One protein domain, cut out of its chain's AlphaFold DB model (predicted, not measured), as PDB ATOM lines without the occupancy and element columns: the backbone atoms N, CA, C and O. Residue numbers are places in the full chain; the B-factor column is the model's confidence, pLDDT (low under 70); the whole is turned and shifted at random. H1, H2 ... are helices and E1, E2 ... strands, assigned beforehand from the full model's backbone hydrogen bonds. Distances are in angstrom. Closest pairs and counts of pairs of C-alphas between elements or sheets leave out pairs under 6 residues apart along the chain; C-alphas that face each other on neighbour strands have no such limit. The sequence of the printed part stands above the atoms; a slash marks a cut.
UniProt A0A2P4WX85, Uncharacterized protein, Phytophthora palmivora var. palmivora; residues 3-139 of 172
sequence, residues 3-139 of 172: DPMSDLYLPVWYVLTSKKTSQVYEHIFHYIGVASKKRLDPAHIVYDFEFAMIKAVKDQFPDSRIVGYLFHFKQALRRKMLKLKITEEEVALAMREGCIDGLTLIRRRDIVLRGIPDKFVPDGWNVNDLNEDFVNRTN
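What this domain is: This is residues 3 to 139 of the 172 residues of an uncharacterized protein of Phytophthora palmivora var. palmivora (UniProt A0A2P4WX85). Look first for a small sheet of three short strands, E1, E2 and E3, with helix pairs at opposite ends of the long axis: H1 beside H2 at one, the hairpin of H3 and H4 at the other. H5 lies apart from both pairs, between two long links. The printed part has 137 residues, with named elements in the order H1 E1 H2 E2 H3 H4 H5 E3; the sheet runs E1 E2 E3, all parallel. The class is mostly helix, though under half of the residues are in named elements. It is only just compact, close to loose, with a radius of gyration of the C-alphas of 17.1 A and spans of 49 by 33 by 32 A.

How they stand to each other: After residues 3 to 21, find H1, residues 22 to 35; it touches H2, residues 51 to 60, closest at the C-alphas of Ser 22 and Ala 52, 4.4 A, the same way at a shallow tilt of 33 degrees, only just short of steep. E1, residues 44 to 47, has N 45 and O 65 of E2, residues 65 to 69, within hydrogen-bond range at 3.0 A. H2 only grazes the sheet; E1, H2, E2 form a strand-helix-strand unit, parallel neighbours joined through a helix, with a right-handed crossover. H3, residues 70 to 83, only grazes the sheet with residues 70 to 72. H3 and H4, residues 88 to 95, form a helical hairpin, opposite ways at a shallow tilt of 26 degrees, closest at the C-alphas of Arg 78 and Val 91, 6.5 A. H5, residues 108 to 114, is not on the sheet. H3, H4 and H5 lie between E2 and E3, residues 135 to 137, in a second such unit; N 68 and O 135 are 3.5 A apart. In all five helices every O i to N i+4 pair is within hydrogen-bond range.

Where its parts are: Find C-alpha 22 at (-16.222, 3.136, 35.226); from there H1 runs 19.9 A. H3 runs 19.8 A from C-alpha 70 at (4.396, -1.497, 39.814), and E3 ends at C-alpha 137, (4.207, -7.466, 41.822).

The domain as a whole: The C-alphas farthest apart, of Lys 37 and Thr 87, are 51.1 A apart. The printed part has no cut; the links H4 to H5 and H5 to E3 are long. Residue 102 and residues 104 to 139 have pLDDT under 70.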
ATOM      1  N   ASP A   3      -1.149 -19.664  36.159       82.25
ATOM      2  CA  ASP A   3      -1.084 -21.118  36.091       82.25
ATOM      3  C   ASP A   3       0.135 -21.614  36.892       82.25
ATOM      4  O   ASP A   3       1.271 -21.396  36.465       82.25
ATOM      5  N   PRO A   4      -0.073 -22.284  38.042       81.88
ATOM      6  CA  PRO A   4       1.021 -22.787  38.869       81.88
ATOM      7  C   PRO A   4       1.877 -23.858  38.186       81.88
ATOM      8  O   PRO A   4       3.027 -24.040  38.571       81.88
ATOM      9  N   MET A   5       1.329 -24.581  37.203       84.00
ATOM     10  CA  MET A   5       2.047 -25.671  36.535       84.00
ATOM     11  C   MET A   5       3.135 -25.146  35.600       84.00
ATOM     12  O   MET A   5       4.234 -25.695  35.565       84.00
ATOM     13  N   SER A   6       2.833 -24.089  34.845       81.12
ATOM     14  CA  SER A   6       3.801 -23.429  33.962       81.12
ATOM     15  C   SER A   6       4.559 -22.276  34.622       81.12
ATOM     16  O   SER A   6       5.526 -21.795  34.039       81.12
ATOM     17  N   ASP A   7       4.141 -21.836  35.813       79.56
ATOM     18  CA  ASP A   7       4.613 -20.610  36.475       79.56
ATOM     19  C   ASP A   7       4.438 -19.357  35.591       79.56
ATOM     20  O   ASP A   7       5.261 -18.438  35.558       79.56
ATOM     21  N   LEU A   8       3.341 -19.314  34.825       78.50
ATOM     22  CA  LEU A   8       3.051 -18.233  33.882       78.50
ATOM     23  C   LEU A   8       1.673 -17.622  34.107       78.50
ATOM     24  O   LEU A   8       0.727 -18.248  34.580       78.50
ATOM     25  N   TYR A   9       1.542 -16.359  33.705       79.81
ATOM     26  CA  TYR A   9       0.241 -15.718  33.577       79.81
ATOM     27  C   TYR A   9      -0.300 -15.945  32.170       79.81
ATOM     28  O   TYR A   9       0.209 -15.382  31.203       79.81
ATOM     29  N   LEU A  10      -1.364 -16.734  32.078       81.25
ATOM     30  CA  LEU A  10      -2.060 -17.022  30.836       81.25
ATOM     31  C   LEU A  10      -3.091 -15.926  30.525       81.25
ATOM     32  O   LEU A  10      -3.875 -15.548  31.412       81.25
ATOM     33  N   PRO A  11      -3.127 -15.403  29.293       83.25
ATOM     34  CA  PRO A  11      -4.217 -14.557  28.835       83.25
ATOM     35  C   PRO A  11      -5.464 -15.428  28.607       83.25
ATOM     36  O   PRO A  11      -5.419 -16.407  27.873       83.25
ATOM     37  N   VAL A  12      -6.569 -15.103  29.285       86.38
ATOM     38  CA  VAL A  12      -7.807 -15.917  29.247       86.38
ATOM     39  C   VAL A  12      -8.959 -15.176  28.571       86.38
ATOM     40  O   VAL A  12      -9.760 -15.782  27.869       86.38
ATOM     41  N   TRP A  13      -9.036 -13.858  28.754       87.69
ATOM     42  CA  TRP A  13     -10.042 -13.010  28.123       87.69
ATOM     43  C   TRP A  13      -9.362 -11.837  27.429       87.69
ATOM     44  O   TRP A  13      -8.515 -11.170  28.024       87.69
ATOM     45  N   TYR A  14      -9.787 -11.564  26.198       87.06
ATOM     46  CA  TYR A  14      -9.406 -10.377  25.441       87.06
ATOM     47  C   TYR A  14     -10.636  -9.497  25.283       87.06
ATOM     48  O   TYR A  14     -11.692  -9.966  24.861       87.06
ATOM     49  N   VAL A  15     -10.499  -8.219  25.620       87.50
ATOM     50  CA  VAL A  15     -11.622  -7.284  25.624       87.50
ATOM     51  C   VAL A  15     -11.239  -6.046  24.830       87.50
ATOM     52  O   VAL A  15     -10.268  -5.368  25.156       87.50
ATOM     53  N   LEU A  16     -12.008  -5.758  23.781       86.81
ATOM     54  CA  LEU A  16     -11.859  -4.557  22.967       86.81
ATOM     55  C   LEU A  16     -12.899  -3.521  23.397       86.81
ATOM     56  O   LEU A  16     -14.098  -3.799  23.379       86.81
ATOM     57  N   THR A  17     -12.452  -2.320  23.763       86.31
ATOM     58  CA  THR A  17     -13.334  -1.236  24.223       86.31
ATOM     59  C   THR A  17     -12.990   0.096  23.576       86.31
ATOM     60  O   THR A  17     -11.820   0.416  23.398       86.31
ATOM     61  N   SER A  18     -14.004   0.920  23.309       82.94
ATOM     62  CA  SER A  18     -13.839   2.264  22.736       82.94
ATOM     63  C   SER A  18     -13.632   3.373  23.775       82.94
ATOM     64  O   SER A  18     -13.332   4.507  23.410       82.94
ATOM     65  N   LYS A  19     -13.814   3.075  25.069       83.75
ATOM     66  CA  LYS A  19     -13.727   4.040  26.174       83.75
ATOM     67  C   LYS A  19     -13.097   3.398  27.411       83.75
ATOM     68  O   LYS A  19     -13.165   2.186  27.572       83.75
ATOM     69  N   LYS A  20     -12.543   4.233  28.294       82.56
ATOM     70  CA  LYS A  20     -12.024   3.868  29.622       82.56
ATOM     71  C   LYS A  20     -12.836   4.599  30.692       82.56
ATOM     72  O   LYS A  20     -12.447   5.661  31.161       82.56
ATOM     73  N   THR A  21     -14.048   4.119  30.957       86.25
ATOM     74  CA  THR A  21     -14.957   4.708  31.957       86.25
ATOM     75  C   THR A  21     -15.364   3.649  32.968       86.25
ATOM     76  O   THR A  21     -15.363   2.463  32.643       86.25
ATOM     77  N   SER A  22     -15.771   4.062  34.174       85.69
ATOM     78  CA  SER A  22     -16.222   3.136  35.226       85.69
ATOM     79  C   SER A  22     -17.306   2.185  34.732       85.69
ATOM     80  O   SER A  22     -17.169   0.979  34.887       85.69
ATOM     81  N   GLN A  23     -18.308   2.706  34.018       89.69
ATOM     82  CA  GLN A  23     -19.387   1.897  33.447       89.69
ATOM     83  C   GLN A  23     -18.875   0.822  32.474       89.69
ATOM     84  O   GLN A  23     -19.389  -0.294  32.445       89.69
ATOM     85  N   VAL A  24     -17.860   1.145  31.664       91.69
ATOM     86  CA  VAL A  24     -17.252   0.160  30.764       91.69
ATOM     87  C   VAL A  24     -16.574  -0.932  31.583       91.69
ATOM     88  O   VAL A  24     -16.841  -2.102  31.334       91.69
ATOM     89  N   TYR A  25     -15.767  -0.583  32.587       91.38
ATOM     90  CA  TYR A  25     -15.105  -1.577  33.438       91.38
ATOM     91  C   TYR A  25     -16.099  -2.454  34.210       91.38
ATOM     92  O   TYR A  25     -15.932  -3.672  34.232       91.38
ATOM     93  N   GLU A  26     -17.161  -1.871  34.770       91.06
ATOM     94  CA  GLU A  26     -18.240  -2.601  35.453       91.06
ATOM     95  C   GLU A  26     -18.865  -3.654  34.523       91.06
ATOM     96  O   GLU A  26     -18.984  -4.824  34.896       91.06
ATOM     97  N   HIS A  27     -19.170  -3.289  33.272       93.00
ATOM     98  CA  HIS A  27     -19.667  -4.244  32.279       93.00
ATOM     99  C   HIS A  27     -18.647  -5.342  31.951       93.00
ATOM    100  O   HIS A  27     -19.026  -6.510  31.867       93.00
ATOM    101  N   ILE A  28     -17.364  -5.005  31.777       92.81
ATOM    102  CA  ILE A  28     -16.316  -5.997  31.479       92.81
ATOM    103  C   ILE A  28     -16.257  -7.061  32.575       92.81
ATOM    104  O   ILE A  28     -16.351  -8.255  32.282       92.81
ATOM    105  N   PHE A  29     -16.129  -6.645  33.837       91.19
ATOM    106  CA  PHE A  29     -16.015  -7.586  34.952       91.19
ATOM    107  C   PHE A  29     -17.313  -8.361  35.184       91.19
ATOM    108  O   PHE A  29     -17.260  -9.551  35.498       91.19
ATOM    109  N   HIS A  30     -18.475  -7.745  34.944       91.50
ATOM    110  CA  HIS A  30     -19.748  -8.459  34.932       91.50
ATOM    111  C   HIS A  30     -19.755  -9.597  33.902       91.50
ATOM    112  O   HIS A  30     -20.034 -10.744  34.260       91.50
ATOM    113  N   TYR A  31     -19.394  -9.319  32.645       92.94
ATOM    114  CA  TYR A  31     -19.376 -10.335  31.590       92.94
ATOM    115  C   TYR A  31     -18.333 -11.428  31.835       92.94
ATOM    116  O   TYR A  31     -18.621 -12.594  31.571       92.94
ATOM    117  N   ILE A  32     -17.164 -11.101  32.395       91.88
ATOM    118  CA  ILE A  32     -16.175 -12.106  32.827       91.88
ATOM    119  C   ILE A  32     -16.764 -12.998  33.930       91.88
ATOM    120  O   ILE A  32     -16.635 -14.226  33.881       91.88
ATOM    121  N   GLY A  33     -17.467 -12.410  34.901       90.12
ATOM    122  CA  GLY A  33     -18.186 -13.149  35.938       90.12
ATOM    123  C   GLY A  33     -19.234 -14.100  35.352       90.12
ATOM    124  O   GLY A  33     -19.288 -15.271  35.720       90.12
ATOM    125  N   VAL A  34     -20.027 -13.643  34.383       91.25
ATOM    126  CA  VAL A  34     -21.022 -14.487  33.697       91.25
ATOM    127  C   VAL A  34     -20.351 -15.596  32.879       91.25
ATOM    128  O   VAL A  34     -20.732 -16.760  33.008       91.25
ATOM    129  N   ALA A  35     -19.324 -15.274  32.088       91.69
ATOM    130  CA  ALA A  35     -18.600 -16.234  31.250       91.69
ATOM    131  C   ALA A  35     -17.901 -17.323  32.078       91.69
ATOM    132  O   ALA A  35     -17.878 -18.491  31.691       91.69
ATOM    133  N   SER A  36     -17.395 -16.963  33.258       90.00
ATOM    134  CA  SER A  36     -16.832 -17.907  34.232       90.00
ATOM    135  C   SER A  36     -17.893 -18.664  35.044       90.00
ATOM    136  O   SER A  36     -17.547 -19.398  35.969       90.00
ATOM    137  N   LYS A  37     -19.188 -18.505  34.729       92.00
ATOM    138  CA  LYS A  37     -20.322 -19.081  35.478       92.00
ATOM    139  C   LYS A  37     -20.299 -18.708  36.966       92.00
ATOM    140  O   LYS A  37     -20.695 -19.511  37.807       92.00
ATOM    141  N   LYS A  38     -19.800 -17.510  37.282       87.00
ATOM    142  CA  LYS A  38     -19.564 -16.996  38.640       87.00
ATOM    143  C   LYS A  38     -18.675 -17.902  39.500       87.00
ATOM    144  O   LYS A  38     -18.827 -17.942  40.713       87.00
ATOM    145  N   ARG A  39     -17.761 -18.651  38.873       88.81
ATOM    146  CA  ARG A  39     -16.774 -19.500  39.567       88.81
ATOM    147  C   ARG A  39     -15.409 -18.838  39.719       88.81
ATOM    148  O   ARG A  39     -14.509 -19.434  40.297       88.81
ATOM    149  N   LEU A  40     -15.232 -17.651  39.146       89.12
ATOM    150  CA  LEU A  40     -14.008 -16.886  39.302       89.12
ATOM    151  C   LEU A  40     -14.009 -16.229  40.686       89.12
ATOM    152  O   LEU A  40     -14.776 -15.300  40.911       89.12
ATOM    153  N   ASP A  41     -13.143 -16.713  41.572       88.56
ATOM    154  CA  ASP A  41     -12.920 -16.167  42.914       88.56
ATOM    155  C   ASP A  41     -11.413 -15.936  43.130       88.56
ATOM    156  O   ASP A  41     -10.688 -16.809  43.618       88.56
ATOM    157  N   PRO A  42     -10.866 -14.826  42.606       87.94
ATOM    158  CA  PRO A  42      -9.434 -14.599  42.629       87.94
ATOM    159  C   PRO A  42      -9.004 -14.018  43.980       87.94
ATOM    160  O   PRO A  42      -9.426 -12.936  44.366       87.94
ATOM    161  N   ALA A  43      -8.051 -14.659  44.659       86.19
ATOM    162  CA  ALA A  43      -7.470 -14.095  45.883       86.19
ATOM    163  C   ALA A  43      -6.742 -12.756  45.641       86.19
ATOM    164  O   ALA A  43      -6.690 -11.902  46.524       86.19
ATOM    165  N   HIS A  44      -6.172 -12.570  44.444       83.75
ATOM    166  CA  HIS A  44      -5.453 -11.359  44.059       83.75
ATOM    167  C   HIS A  44      -5.839 -10.922  42.649       83.75
ATOM    168  O   HIS A  44      -5.838 -11.740  41.726       83.75
ATOM    169  N   ILE A  45      -6.074  -9.625  42.463       84.25
ATOM    170  CA  ILE A  45      -6.257  -9.016  41.143       84.25
ATOM    171  C   ILE A  45      -5.183  -7.948  40.964       84.25
ATOM    172  O   ILE A  45      -5.040  -7.047  41.790       84.25
ATOM    173  N   VAL A  46      -4.415  -8.075  39.882       80.31
ATOM    174  CA  VAL A  46      -3.325  -7.157  39.543       80.31
ATOM    175  C   VAL A  46      -3.766  -6.244  38.408       80.31
ATOM    176  O   VAL A  46      -4.162  -6.752  37.360       80.31
ATOM    177  N   TYR A  47      -3.689  -4.925  38.586       79.00
ATOM    178  CA  TYR A  47      -4.072  -3.972  37.540       79.00
ATOM    179  C   TYR A  47      -3.405  -2.586  37.737       79.00
ATOM    180  O   TYR A  47      -2.725  -2.335  38.737       79.00
ATOM    181  N   ASP A  48      -3.558  -1.694  36.752       74.38
ATOM    182  CA  ASP A  48      -3.024  -0.320  36.772       74.38
ATOM    183  C   ASP A  48      -3.817   0.594  37.718       74.38
ATOM    184  O   ASP A  48      -5.023   0.465  37.811       74.38
ATOM    185  N   PHE A  49      -3.198   1.574  38.383       70.81
ATOM    186  CA  PHE A  49      -3.813   2.419  39.436       70.81
ATOM    187  C   PHE A  49      -4.961   3.381  38.992       70.81
ATOM    188  O   PHE A  49      -5.054   4.517  39.464       70.81
ATOM    189  N   GLU A  50      -5.838   2.966  38.079       79.38
ATOM    190  CA  GLU A  50      -7.007   3.688  37.586       79.38
ATOM    191  C   GLU A  50      -8.230   3.446  38.480       79.38
ATOM    192  O   GLU A  50      -8.799   2.355  38.494       79.38
ATOM    193  N   PHE A  51      -8.668   4.498  39.180       79.31
ATOM    194  CA  PHE A  51      -9.764   4.478  40.161       79.31
ATOM    195  C   PHE A  51     -11.049   3.791  39.663       79.31
ATOM    196  O   PHE A  51     -11.639   2.969  40.363       79.31
ATOM    197  N   ALA A  52     -11.459   4.082  38.425       82.88
ATOM    198  CA  ALA A  52     -12.651   3.506  37.802       82.88
ATOM    199  C   ALA A  52     -12.616   1.968  37.748       82.88
ATOM    200  O   ALA A  52     -13.627   1.305  37.978       82.88
ATOM    201  N   MET A  53     -11.439   1.407  37.475       83.25
ATOM    202  CA  MET A  53     -11.221  -0.034  37.394       83.25
ATOM    203  C   MET A  53     -11.179  -0.669  38.785       83.25
ATOM    204  O   MET A  53     -11.761  -1.732  38.979       83.25
ATOM    205  N   ILE A  54     -10.567   0.015  39.760       81.94
ATOM    206  CA  ILE A  54     -10.534  -0.400  41.175       81.94
ATOM    207  C   ILE A  54     -11.946  -0.642  41.691       81.94
ATOM    208  O   ILE A  54     -12.248  -1.707  42.229       81.94
ATOM    209  N   LYS A  55     -12.815   0.354  41.492       84.00
ATOM    210  CA  LYS A  55     -14.204   0.303  41.932       84.00
ATOM    211  C   LYS A  55     -14.940  -0.866  41.277       84.00
ATOM    212  O   LYS A  55     -15.528  -1.678  41.978       84.00
ATOM    213  N   ALA A  56     -14.837  -0.999  39.954       88.25
ATOM    214  CA  ALA A  56     -15.500  -2.072  39.215       88.25
ATOM    215  C   ALA A  56     -15.045  -3.477  39.655       88.25
ATOM    216  O   ALA A  56     -15.854  -4.402  39.724       88.25
ATOM    217  N   VAL A  57     -13.756  -3.636  39.972       86.81
ATOM    218  CA  VAL A  57     -13.216  -4.878  40.532       86.81
ATOM    219  C   VAL A  57     -13.808  -5.157  41.908       86.81
ATOM    220  O   VAL A  57     -14.241  -6.280  42.141       86.81
ATOM    221  N   LYS A  58     -13.856  -4.165  42.805       85.50
ATOM    222  CA  LYS A  58     -14.406  -4.345  44.156       85.50
ATOM    223  C   LYS A  58     -15.898  -4.633  44.175       85.50
ATOM    224  O   LYS A  58     -16.333  -5.430  44.999       85.50
ATOM    225  N   ASP A  59     -16.646  -4.045  43.251       87.94
ATOM    226  CA  ASP A  59     -18.073  -4.321  43.112       87.94
ATOM    227  C   ASP A  59     -18.314  -5.796  42.712       87.94
ATOM    228  O   ASP A  59     -19.245  -6.422  43.215       87.94
ATOM    229  N   GLN A  60     -17.449  -6.385  41.868       88.50
ATOM    230  CA  GLN A  60     -17.601  -7.777  41.406       88.50
ATOM    231  C   GLN A  60     -16.868  -8.835  42.229       88.50
ATOM    232  O   GLN A  60     -17.329  -9.976  42.279       88.50
ATOM    233  N   PHE A  61     -15.747  -8.485  42.849       88.81
ATOM    234  CA  PHE A  61     -14.908  -9.382  43.636       88.81
ATOM    235  C   PHE A  61     -14.501  -8.680  44.944       88.81
ATOM    236  O   PHE A  61     -13.360  -8.223  45.084       88.81
ATOM    237  N   PRO A  62     -15.438  -8.538  45.900       88.06
ATOM    238  CA  PRO A  62     -15.212  -7.751  47.113       88.06
ATOM    239  C   PRO A  62     -14.043  -8.284  47.951       88.06
ATOM    240  O   PRO A  62     -13.243  -7.494  48.459       88.06
ATOM    241  N   ASP A  63     -13.893  -9.610  48.003       88.31
ATOM    242  CA  ASP A  63     -12.885 -10.312  48.807       88.31
ATOM    243  C   ASP A  63     -11.498 -10.378  48.145       88.31
ATOM    244  O   ASP A  63     -10.505 -10.728  48.786       88.31
ATOM    245  N   SER A  64     -11.389 -10.021  46.861       86.50
ATOM    246  CA  SER A  64     -10.114 -10.036  46.148       86.50
ATOM    247  C   SER A  64      -9.190  -8.938  46.637       86.50
ATOM    248  O   SER A  64      -9.532  -7.754  46.583       86.50
ATOM    249  N   ARG A  65      -7.958  -9.296  46.999       82.50
ATOM    250  CA  ARG A  65      -6.934  -8.308  47.327       82.50
ATOM    251  C   ARG A  65      -6.416  -7.630  46.069       82.50
ATOM    252  O   ARG A  65      -6.029  -8.277  45.091       82.50
ATOM    253  N   ILE A  66      -6.341  -6.313  46.126       78.75
ATOM    254  CA  ILE A  66      -5.847  -5.516  45.016       78.75
ATOM    255  C   ILE A  66      -4.320  -5.399  45.061       78.75
ATOM    256  O   ILE A  66      -3.713  -5.086  46.085       78.75
ATOM    257  N   VAL A  67      -3.692  -5.641  43.914       76.50
ATOM    258  CA  VAL A  67      -2.240  -5.598  43.727       76.50
ATOM    259  C   VAL A  67      -1.934  -4.572  42.643       76.50
ATOM    260  O   VAL A  67      -2.381  -4.688  41.502       76.50
ATOM    261  N   GLY A  68      -1.170  -3.546  43.000       74.38
ATOM    262  CA  GLY A  68      -0.805  -2.496  42.060       74.38
ATOM    263  C   GLY A  68       0.240  -2.978  41.060       74.38
ATOM    264  O   GLY A  68       1.224  -3.627  41.433       74.38
ATOM    265  N   TYR A  69       0.060  -2.633  39.786       78.56
ATOM    266  CA  TYR A  69       1.041  -2.973  38.765       78.56
ATOM    267  C   TYR A  69       2.238  -2.015  38.765       78.56
ATOM    268  O   TYR A  69       2.250  -0.954  38.129       78.56
ATOM    269  N   LEU A  70       3.283  -2.396  39.506       76.38
ATOM    270  CA  LEU A  70       4.396  -1.497  39.814       76.38
ATOM    271  C   LEU A  70       5.195  -1.073  38.573       76.38
ATOM    272  O   LEU A  70       5.697   0.049  38.511       76.38
ATOM    273  N   PHE A  71       5.303  -1.945  37.571       77.25
ATOM    274  CA  PHE A  71       6.062  -1.650  36.357       77.25
ATOM    275  C   PHE A  71       5.458  -0.474  35.578       77.25
ATOM    276  O   PHE A  71       6.167   0.492  35.283       77.25
ATOM    277  N   HIS A  72       4.148  -0.499  35.299       78.81
ATOM    278  CA  HIS A  72       3.481   0.612  34.611       78.81
ATOM    279  C   HIS A  72       3.479   1.889  35.453       78.81
ATOM    280  O   HIS A  72       3.667   2.977  34.901       78.81
ATOM    281  N   PHE A  73       3.369   1.774  36.779       79.75
ATOM    282  CA  PHE A  73       3.479   2.917  37.684       79.75
ATOM    283  C   PHE A  73       4.858   3.584  37.623       79.75
ATOM    284  O   PHE A  73       4.947   4.778  37.320       79.75
ATOM    285  N   LYS A  74       5.943   2.817  37.802       83.62
ATOM    286  CA  LYS A  74       7.321   3.318  37.652       83.62
ATOM    287  C   LYS A  74       7.544   3.914  36.263       83.62
ATOM    288  O   LYS A  74       8.116   4.995  36.134       83.62
ATOM    289  N   GLN A  75       7.034   3.271  35.215       86.25
ATOM    290  CA  GLN A  75       7.145   3.781  33.851       86.25
ATOM    291  C   GLN A  75       6.422   5.129  33.672       86.25
ATOM    292  O   GLN A  75       6.970   6.046  33.055       86.25
ATOM    293  N   ALA A  76       5.208   5.276  34.211       87.00
ATOM    294  CA  ALA A  76       4.444   6.520  34.157       87.00
ATOM    295  C   ALA A  76       5.148   7.655  34.911       87.00
ATOM    296  O   ALA A  76       5.285   8.757  34.369       87.00
ATOM    297  N   LEU A  77       5.662   7.365  36.107       88.94
ATOM    298  CA  LEU A  77       6.438   8.308  36.905       88.94
ATOM    299  C   LEU A  77       7.726   8.719  36.198       88.94
ATOM    300  O   LEU A  77       7.984   9.913  36.077       88.94
ATOM    301  N   ARG A  78       8.484   7.766  35.639       92.25
ATOM    302  CA  ARG A  78       9.687   8.060  34.845       92.25
ATOM    303  C   ARG A  78       9.374   9.037  33.715       92.25
ATOM    304  O   ARG A  78      10.015  10.077  33.610       92.25
ATOM    305  N   ARG A  79       8.350   8.746  32.902       93.25
ATOM    306  CA  ARG A  79       7.925   9.635  31.804       93.25
ATOM    307  C   ARG A  79       7.565  11.034  32.308       93.25
ATOM    308  O   ARG A  79       7.916  12.023  31.667       93.25
ATOM    309  N   LYS A  80       6.870  11.129  33.446       93.38
ATOM    310  CA  LYS A  80       6.486  12.412  34.043       93.38
ATOM    311  C   LYS A  80       7.700  13.190  34.553       93.38
ATOM    312  O   LYS A  80       7.782  14.379  34.266       93.38
ATOM    313  N   MET A  81       8.635  12.540  35.242       93.94
ATOM    314  CA  MET A  81       9.856  13.171  35.753       93.94
ATOM    315  C   MET A  81      10.724  13.733  34.621       93.94
ATOM    316  O   MET A  81      11.110  14.898  34.669       93.94
ATOM    317  N   LEU A  82      10.908  12.970  33.539       94.12
ATOM    318  CA  LEU A  82      11.623  13.446  32.348       94.12
ATOM    319  C   LEU A  82      10.918  14.632  31.679       94.12
ATOM    320  O   LEU A  82      11.556  15.596  31.256       94.12
ATOM    321  N   LYS A  83       9.578  14.611  31.621       96.19
ATOM    322  CA  LYS A  83       8.789  15.750  31.125       96.19
ATOM    323  C   LYS A  83       8.962  16.994  32.005       96.19
ATOM    324  O   LYS A  83       8.943  18.103  31.479       96.19
ATOM    325  N   LEU A  84       9.140  16.805  33.311       96.25
ATOM    326  CA  LEU A  84       9.429  17.858  34.288       96.25
ATOM    327  C   LEU A  84      10.905  18.285  34.308       96.25
ATOM    328  O   LEU A  84      11.266  19.115  35.132       96.25
ATOM    329  N   LYS A  85      11.736  17.767  33.391       96.19
ATOM    330  CA  LYS A  85      13.161  18.111  33.264       96.19
ATOM    331  C   LYS A  85      14.009  17.743  34.489       96.19
ATOM    332  O   LYS A  85      15.064  18.331  34.688       96.19
ATOM    333  N   ILE A  86      13.573  16.751  35.268       95.69
ATOM    334  CA  ILE A  86      14.415  16.093  36.276       95.69
ATOM    335  C   ILE A  86      15.532  15.345  35.539       95.69
ATOM    336  O   ILE A  86      15.281  14.773  34.471       95.69
ATOM    337  N   THR A  87      16.751  15.378  36.078       96.44
ATOM    338  CA  THR A  87      17.926  14.777  35.429       96.44
ATOM    339  C   THR A  87      17.788  13.257  35.311       96.44
ATOM    340  O   THR A  87      17.100  12.621  36.114       96.44
ATOM    341  N   GLU A  88      18.426  12.647  34.308       94.44
ATOM    342  CA  GLU A  88      18.393  11.183  34.161       94.44
ATOM    343  C   GLU A  88      19.051  10.496  35.369       94.44
ATOM    344  O   GLU A  88      18.602   9.426  35.775       94.44
ATOM    345  N   GLU A  89      20.042  11.130  36.001       95.62
ATOM    346  CA  GLU A  89      20.688  10.655  37.226       95.62
ATOM    347  C   GLU A  89      19.712  10.609  38.414       95.62
ATOM    348  O   GLU A  89      19.604   9.586  39.097       95.62
ATOM    349  N   GLU A  90      18.952  11.683  38.647       94.44
ATOM    350  CA  GLU A  90      17.927  11.736  39.699       94.44
ATOM    351  C   GLU A  90      16.766  10.779  39.407       94.44
ATOM    352  O   GLU A  90      16.265  10.102  40.308       94.44
ATOM    353  N   VAL A  91      16.357  10.674  38.139       93.44
ATOM    354  CA  VAL A  91      15.347   9.703  37.702       93.44
ATOM    355  C   VAL A  91      15.829   8.278  37.954       93.44
ATOM    356  O   VAL A  91      15.059   7.459  38.459       93.44
ATOM    357  N   ALA A  92      17.086   7.969  37.631       92.62
ATOM    358  CA  ALA A  92      17.671   6.659  37.877       92.62
ATOM    359  C   ALA A  92      17.686   6.340  39.374       92.62
ATOM    360  O   ALA A  92      17.285   5.240  39.753       92.62
ATOM    361  N   LEU A  93      18.057   7.308  40.222       91.81
ATOM    362  CA  LEU A  93      18.010   7.167  41.678       91.81
ATOM    363  C   LEU A  93      16.583   6.884  42.169       91.81
ATOM    364  O   LEU A  93      16.380   5.931  42.916       91.81
ATOM    365  N   ALA A  94      15.593   7.649  41.703       88.50
ATOM    366  CA  ALA A  94      14.191   7.473  42.083       88.50
ATOM    367  C   ALA A  94      13.601   6.123  41.629       88.50
ATOM    368  O   ALA A  94      12.711   5.585  42.288       88.50
ATOM    369  N   MET A  95      14.082   5.571  40.510       88.31
ATOM    370  CA  MET A  95      13.613   4.295  39.950       88.31
ATOM    371  C   MET A  95      14.199   3.055  40.641       88.31
ATOM    372  O   MET A  95      13.674   1.952  40.421       88.31
ATOM    373  N   ARG A  96      15.239   3.214  41.475       86.31
ATOM    374  CA  ARG A  96      15.829   2.116  42.257       86.31
ATOM    375  C   ARG A  96      14.774   1.443  43.133       86.31
ATOM    376  O   ARG A  96      13.741   2.020  43.470       86.31
ATOM    377  N   GLU A  97      15.028   0.181  43.441       81.12
ATOM    378  CA  GLU A  97      14.202  -0.582  44.370       81.12
ATOM    379  C   GLU A  97      14.197   0.076  45.756       81.12
ATOM    380  O   GLU A  97      15.239   0.507  46.251       81.12
ATOM    381  N   GLY A  98      13.015   0.176  46.360       75.38
ATOM    382  CA  GLY A  98      12.796   0.789  47.671       75.38
ATOM    383  C   GLY A  98      12.684   2.318  47.668       75.38
ATOM    384  O   GLY A  98      12.436   2.899  48.722       75.38
ATOM    385  N   CYS A  99      12.843   2.981  46.519       83.12
ATOM    386  CA  CYS A  99      12.649   4.422  46.386       83.12
ATOM    387  C   CYS A  99      11.178   4.745  46.077       83.12
ATOM    388  O   CYS A  99      10.330   4.732  46.969       83.12
ATOM    389  N   ILE A 100      10.841   5.045  44.818       79.62
ATOM    390  CA  ILE A 100       9.487   5.497  44.462       79.62
ATOM    391  C   ILE A 100       8.423   4.391  44.574       79.62
ATOM    392  O   ILE A 100       7.240   4.678  44.721       79.62
ATOM    393  N   ASP A 101       8.838   3.127  44.533       72.50
ATOM    394  CA  ASP A 101       8.010   1.952  44.832       72.50
ATOM    395  C   ASP A 101       7.757   1.740  46.321       72.50
ATOM    396  O   ASP A 101       6.786   1.079  46.678       72.50
ATOM    397  N   GLY A 102       8.572   2.326  47.197       69.88
ATOM    398  CA  GLY A 102       8.263   2.385  48.622       69.88
ATOM    399  C   GLY A 102       6.937   3.105  48.881       69.88
ATOM    400  O   GLY A 102       6.192   2.707  49.773       69.88
ATOM    401  N   LEU A 103       6.587   4.100  48.050       70.12
ATOM    402  CA  LEU A 103       5.338   4.863  48.174       70.12
ATOM    403  C   LEU A 103       4.082   4.002  47.998       70.12
ATOM    404  O   LEU A 103       3.046   4.333  48.567       70.12
ATOM    405  N   THR A 104       4.156   2.899  47.247       66.56
ATOM    406  CA  THR A 104       3.008   1.995  47.051       66.56
ATOM    407  C   THR A 104       2.822   1.012  48.209       66.56
ATOM    408  O   THR A 104       1.795   0.342  48.271       66.56
ATOM    409  N   LEU A 105       3.788   0.932  49.132       64.94
ATOM    410  CA  LEU A 105       3.760   0.067  50.317       64.94
ATOM    411  C   LEU A 105       3.410   0.827  51.605       64.94
ATOM    412  O   LEU A 105       3.270   0.211  52.664       64.94
ATOM    413  N   ILE A 106       3.285   2.158  51.542       65.50
ATOM    414  CA  ILE A 106       2.916   2.965  52.706       65.50
ATOM    415  C   ILE A 106       1.446   2.699  53.023       65.50
ATOM    416  O   ILE A 106       0.558   3.016  52.232       65.50
ATOM    417  N   ARG A 107       1.177   2.130  54.203       63.91
ATOM    418  CA  ARG A 107      -0.199   1.891  54.650       63.91
ATOM    419  C   ARG A 107      -0.905   3.227  54.830       63.91
ATOM    420  O   ARG A 107      -0.316   4.169  55.356       63.91
ATOM    421  N   ARG A 108      -2.204   3.281  54.524       63.16
ATOM    422  CA  ARG A 108      -3.030   4.491  54.695       63.16
ATOM    423  C   ARG A 108      -2.864   5.139  56.075       63.16
ATOM    424  O   ARG A 108      -2.684   6.348  56.175       63.16
ATOM    425  N   ARG A 109      -2.849   4.326  57.139       65.31
ATOM    426  CA  ARG A 109      -2.626   4.805  58.515       65.31
ATOM    427  C   ARG A 109      -1.284   5.527  58.679       65.31
ATOM    428  O   ARG A 109      -1.216   6.534  59.370       65.31
ATOM    429  N   ASP A 110      -0.238   5.041  58.014       67.50
ATOM    430  CA  ASP A 110       1.107   5.600  58.100       67.50
ATOM    431  C   ASP A 110       1.212   6.897  57.282       67.50
ATOM    432  O   ASP A 110       1.983   7.773  57.656       67.50
ATOM    433  N   ILE A 111       0.394   7.078  56.235       67.56
ATOM    434  CA  ILE A 111       0.279   8.357  55.509       67.56
ATOM    435  C   ILE A 111      -0.290   9.440  56.430       67.56
ATOM    436  O   ILE A 111       0.272  10.525  56.516       67.56
ATOM    437  N   VAL A 112      -1.373   9.143  57.155       65.19
ATOM    438  CA  VAL A 112      -1.998  10.111  58.075       65.19
ATOM    439  C   VAL A 112      -1.093  10.408  59.276       65.19
ATOM    440  O   VAL A 112      -1.010  11.549  59.717       65.19
ATOM    441  N   LEU A 113      -0.397   9.391  59.798       64.69
ATOM    442  CA  LEU A 113       0.451   9.516  60.990       64.69
ATOM    443  C   LEU A 113       1.851  10.080  60.709       64.69
ATOM    444  O   LEU A 113       2.450  10.677  61.601       64.69
ATOM    445  N   ARG A 114       2.417   9.820  59.524       64.38
ATOM    446  CA  ARG A 114       3.836  10.088  59.204       64.38
ATOM    447  C   ARG A 114       4.046  10.854  57.901       64.38
ATOM    448  O   ARG A 114       5.185  11.201  57.590       64.38
ATOM    449  N   GLY A 115       2.993  11.087  57.121       61.97
ATOM    450  CA  GLY A 115       3.050  11.971  55.964       61.97
ATOM    451  C   GLY A 115       3.354  13.399  56.403       61.97
ATOM    452  O   GLY A 115       3.096  13.765  57.543       61.97
ATOM    453  N   ILE A 116       3.924  14.204  55.504       62.66
ATOM    454  CA  ILE A 116       4.133  15.632  55.760       62.66
ATOM    455  C   ILE A 116       2.744  16.284  55.758       62.66
ATOM    456  O   ILE A 116       2.162  16.405  54.669       62.66
ATOM    457  N   PRO A 117       2.196  16.681  56.925       53.84
ATOM    458  CA  PRO A 117       0.891  17.322  56.979       53.84
ATOM    459  C   PRO A 117       0.950  18.607  56.141       53.84
ATOM    460  O   PRO A 117       2.013  19.213  55.994       53.84
ATOM    461  N   ASP A 118      -0.164  18.979  55.517       56.66
ATOM    462  CA  ASP A 118      -0.350  20.224  54.747       56.66
ATOM    463  C   ASP A 118       0.286  20.305  53.345       56.66
ATOM    464  O   ASP A 118      -0.088  21.184  52.568       56.66
ATOM    465  N   LYS A 119       1.186  19.388  52.952       57.56
ATOM    466  CA  LYS A 119       1.741  19.359  51.574       57.56
ATOM    467  C   LYS A 119       1.100  18.329  50.649       57.56
ATOM    468  O   LYS A 119       1.018  18.565  49.446       57.56
ATOM    469  N   PHE A 120       0.659  17.198  51.190       57.62
ATOM    470  CA  PHE A 120       0.066  16.109  50.415       57.62
ATOM    471  C   PHE A 120      -1.249  15.681  51.063       57.62
ATOM    472  O   PHE A 120      -1.281  14.736  51.848       57.62
ATOM    473  N   VAL A 121      -2.330  16.399  50.746       60.28
ATOM    474  CA  VAL A 121      -3.675  16.098  51.258       60.28
ATOM    475  C   VAL A 121      -4.060  14.666  50.848       60.28
ATOM    476  O   VAL A 121      -3.993  14.369  49.651       60.28
ATOM    477  N   PRO A 122      -4.454  13.780  51.788       58.12
ATOM    478  CA  PRO A 122      -4.816  12.393  51.486       58.12
ATOM    479  C   PRO A 122      -5.869  12.257  50.380       58.12
ATOM    480  O   PRO A 122      -5.758  11.362  49.552       58.12
ATOM    481  N   ASP A 123      -6.807  13.201  50.285       61.69
ATOM    482  CA  ASP A 123      -7.863  13.240  49.260       61.69
ATOM    483  C   ASP A 123      -7.347  13.331  47.819       61.69
ATOM    484  O   ASP A 123      -8.043  12.941  46.885       61.69
ATOM    485  N   GLY A 124      -6.111  13.796  47.617       51.91
ATOM    486  CA  GLY A 124      -5.470  13.826  46.301       51.91
ATOM    487  C   GLY A 124      -4.887  12.483  45.849       51.91
ATOM    488  O   GLY A 124      -4.360  12.392  44.739       51.91
ATOM    489  N   TRP A 125      -4.923  11.449  46.691       59.84
ATOM    490  CA  TRP A 125      -4.339  10.148  46.386       59.84
ATOM    491  C   TRP A 125      -5.403   9.227  45.791       59.84
ATOM    492  O   TRP A 125      -6.412   8.943  46.426       59.84
ATOM    493  N   ASN A 126      -5.134   8.658  44.611       56.03
ATOM    494  CA  ASN A 126      -6.031   7.698  43.942       56.03
ATOM    495  C   ASN A 126      -6.351   6.443  44.783       56.03
ATOM    496  O   ASN A 126      -7.232   5.667  44.425       56.03
ATOM    497  N   VAL A 127      -5.601   6.222  45.864       55.44
ATOM    498  CA  VAL A 127      -5.758   5.108  46.804       55.44
ATOM    499  C   VAL A 127      -6.390   5.529  48.131       55.44
ATOM    500  O   VAL A 127      -6.490   4.698  49.027       55.44
ATOM    501  N   ASN A 128      -6.805   6.791  48.291       51.00
ATOM    502  CA  ASN A 128      -7.348   7.285  49.558       51.00
ATOM    503  C   ASN A 128      -8.553   6.461  50.016       51.00
ATOM    504  O   ASN A 128      -8.638   6.112  51.185       51.00
ATOM    505  N   ASP A 129      -9.432   6.063  49.101       54.84
ATOM    506  CA  ASP A 129     -10.627   5.279  49.442       54.84
ATOM    507  C   ASP A 129     -10.355   3.777  49.622       54.84
ATOM    508  O   ASP A 129     -11.277   2.994  49.852       54.84
ATOM    509  N   LEU A 130      -9.093   3.347  49.536       58.78
ATOM    510  CA  LEU A 130      -8.710   1.941  49.574       58.78
ATOM    511  C   LEU A 130      -8.065   1.623  50.921       58.78
ATOM    512  O   LEU A 130      -6.957   2.053  51.233       58.78
ATOM    513  N   ASN A 131      -8.775   0.843  51.734       54.94
ATOM    514  CA  ASN A 131      -8.322   0.398  53.057       54.94
ATOM    515  C   ASN A 131      -7.457  -0.877  53.006       54.94
ATOM    516  O   ASN A 131      -7.354  -1.588  54.004       54.94
ATOM    517  N   GLU A 132      -6.838  -1.182  51.865       60.31
ATOM    518  CA  GLU A 132      -6.151  -2.456  51.647       60.31
ATOM    519  C   GLU A 132      -4.634  -2.327  51.574       60.31
ATOM    520  O   GLU A 132      -4.083  -1.339  51.087       60.31
ATOM    521  N   ASP A 133      -3.950  -3.376  52.030       58.66
ATOM    522  CA  ASP A 133      -2.513  -3.515  51.858       58.66
ATOM    523  C   ASP A 133      -2.221  -3.857  50.387       58.66
ATOM    524  O   ASP A 133      -2.422  -4.994  49.955       58.66
ATOM    525  N   PHE A 134      -1.694  -2.917  49.609       57.94
ATOM    526  CA  PHE A 134      -1.229  -3.201  48.250       57.94
ATOM    527  C   PHE A 134       0.048  -4.040  48.300       57.94
ATOM    528  O   PHE A 134       1.001  -3.716  49.007       57.94
ATOM    529  N   VAL A 135       0.082  -5.139  47.545       57.97
ATOM    530  CA  VAL A 135       1.334  -5.867  47.290       57.97
ATOM    531  C   VAL A 135       1.913  -5.362  45.981       57.97
ATOM    532  O   VAL A 135       1.182  -5.152  45.016       57.97
ATOM    533  N   ASN A 136       3.231  -5.208  45.930       60.72
ATOM    534  CA  ASN A 136       3.937  -4.929  44.689       60.72
ATOM    535  C   ASN A 136       4.246  -6.242  43.967       60.72
ATOM    536  O   ASN A 136       4.915  -7.115  44.520       60.72
ATOM    537  N   ARG A 137       3.785  -6.380  42.719       60.69
ATOM    538  CA  ARG A 137       4.207  -7.466  41.822       60.69
ATOM    539  C   ARG A 137       4.488  -6.934  40.419       60.69
ATOM    540  O   ARG A 137       3.808  -6.037  39.927       60.69
ATOM    541  N   THR A 138       5.488  -7.518  39.773       59.19
ATOM    542  CA  THR A 138       5.816  -7.319  38.354       59.19
ATOM    543  C   THR A 138       5.429  -8.564  37.561       59.19
ATOM    544  O   THR A 138       5.667  -9.673  38.035       59.19
ATOM    545  N   ASN A 139       4.873  -8.408  36.354       64.69
ATOM    546  CA  ASN A 139       4.460  -9.528  35.497       64.69
ATOM    547  C   ASN A 139       5.168  -9.489  34.131       64.69
ATOM    548  O   ASN A 139       4.560  -9.270  33.084       64.69
TER     549      ASN A 139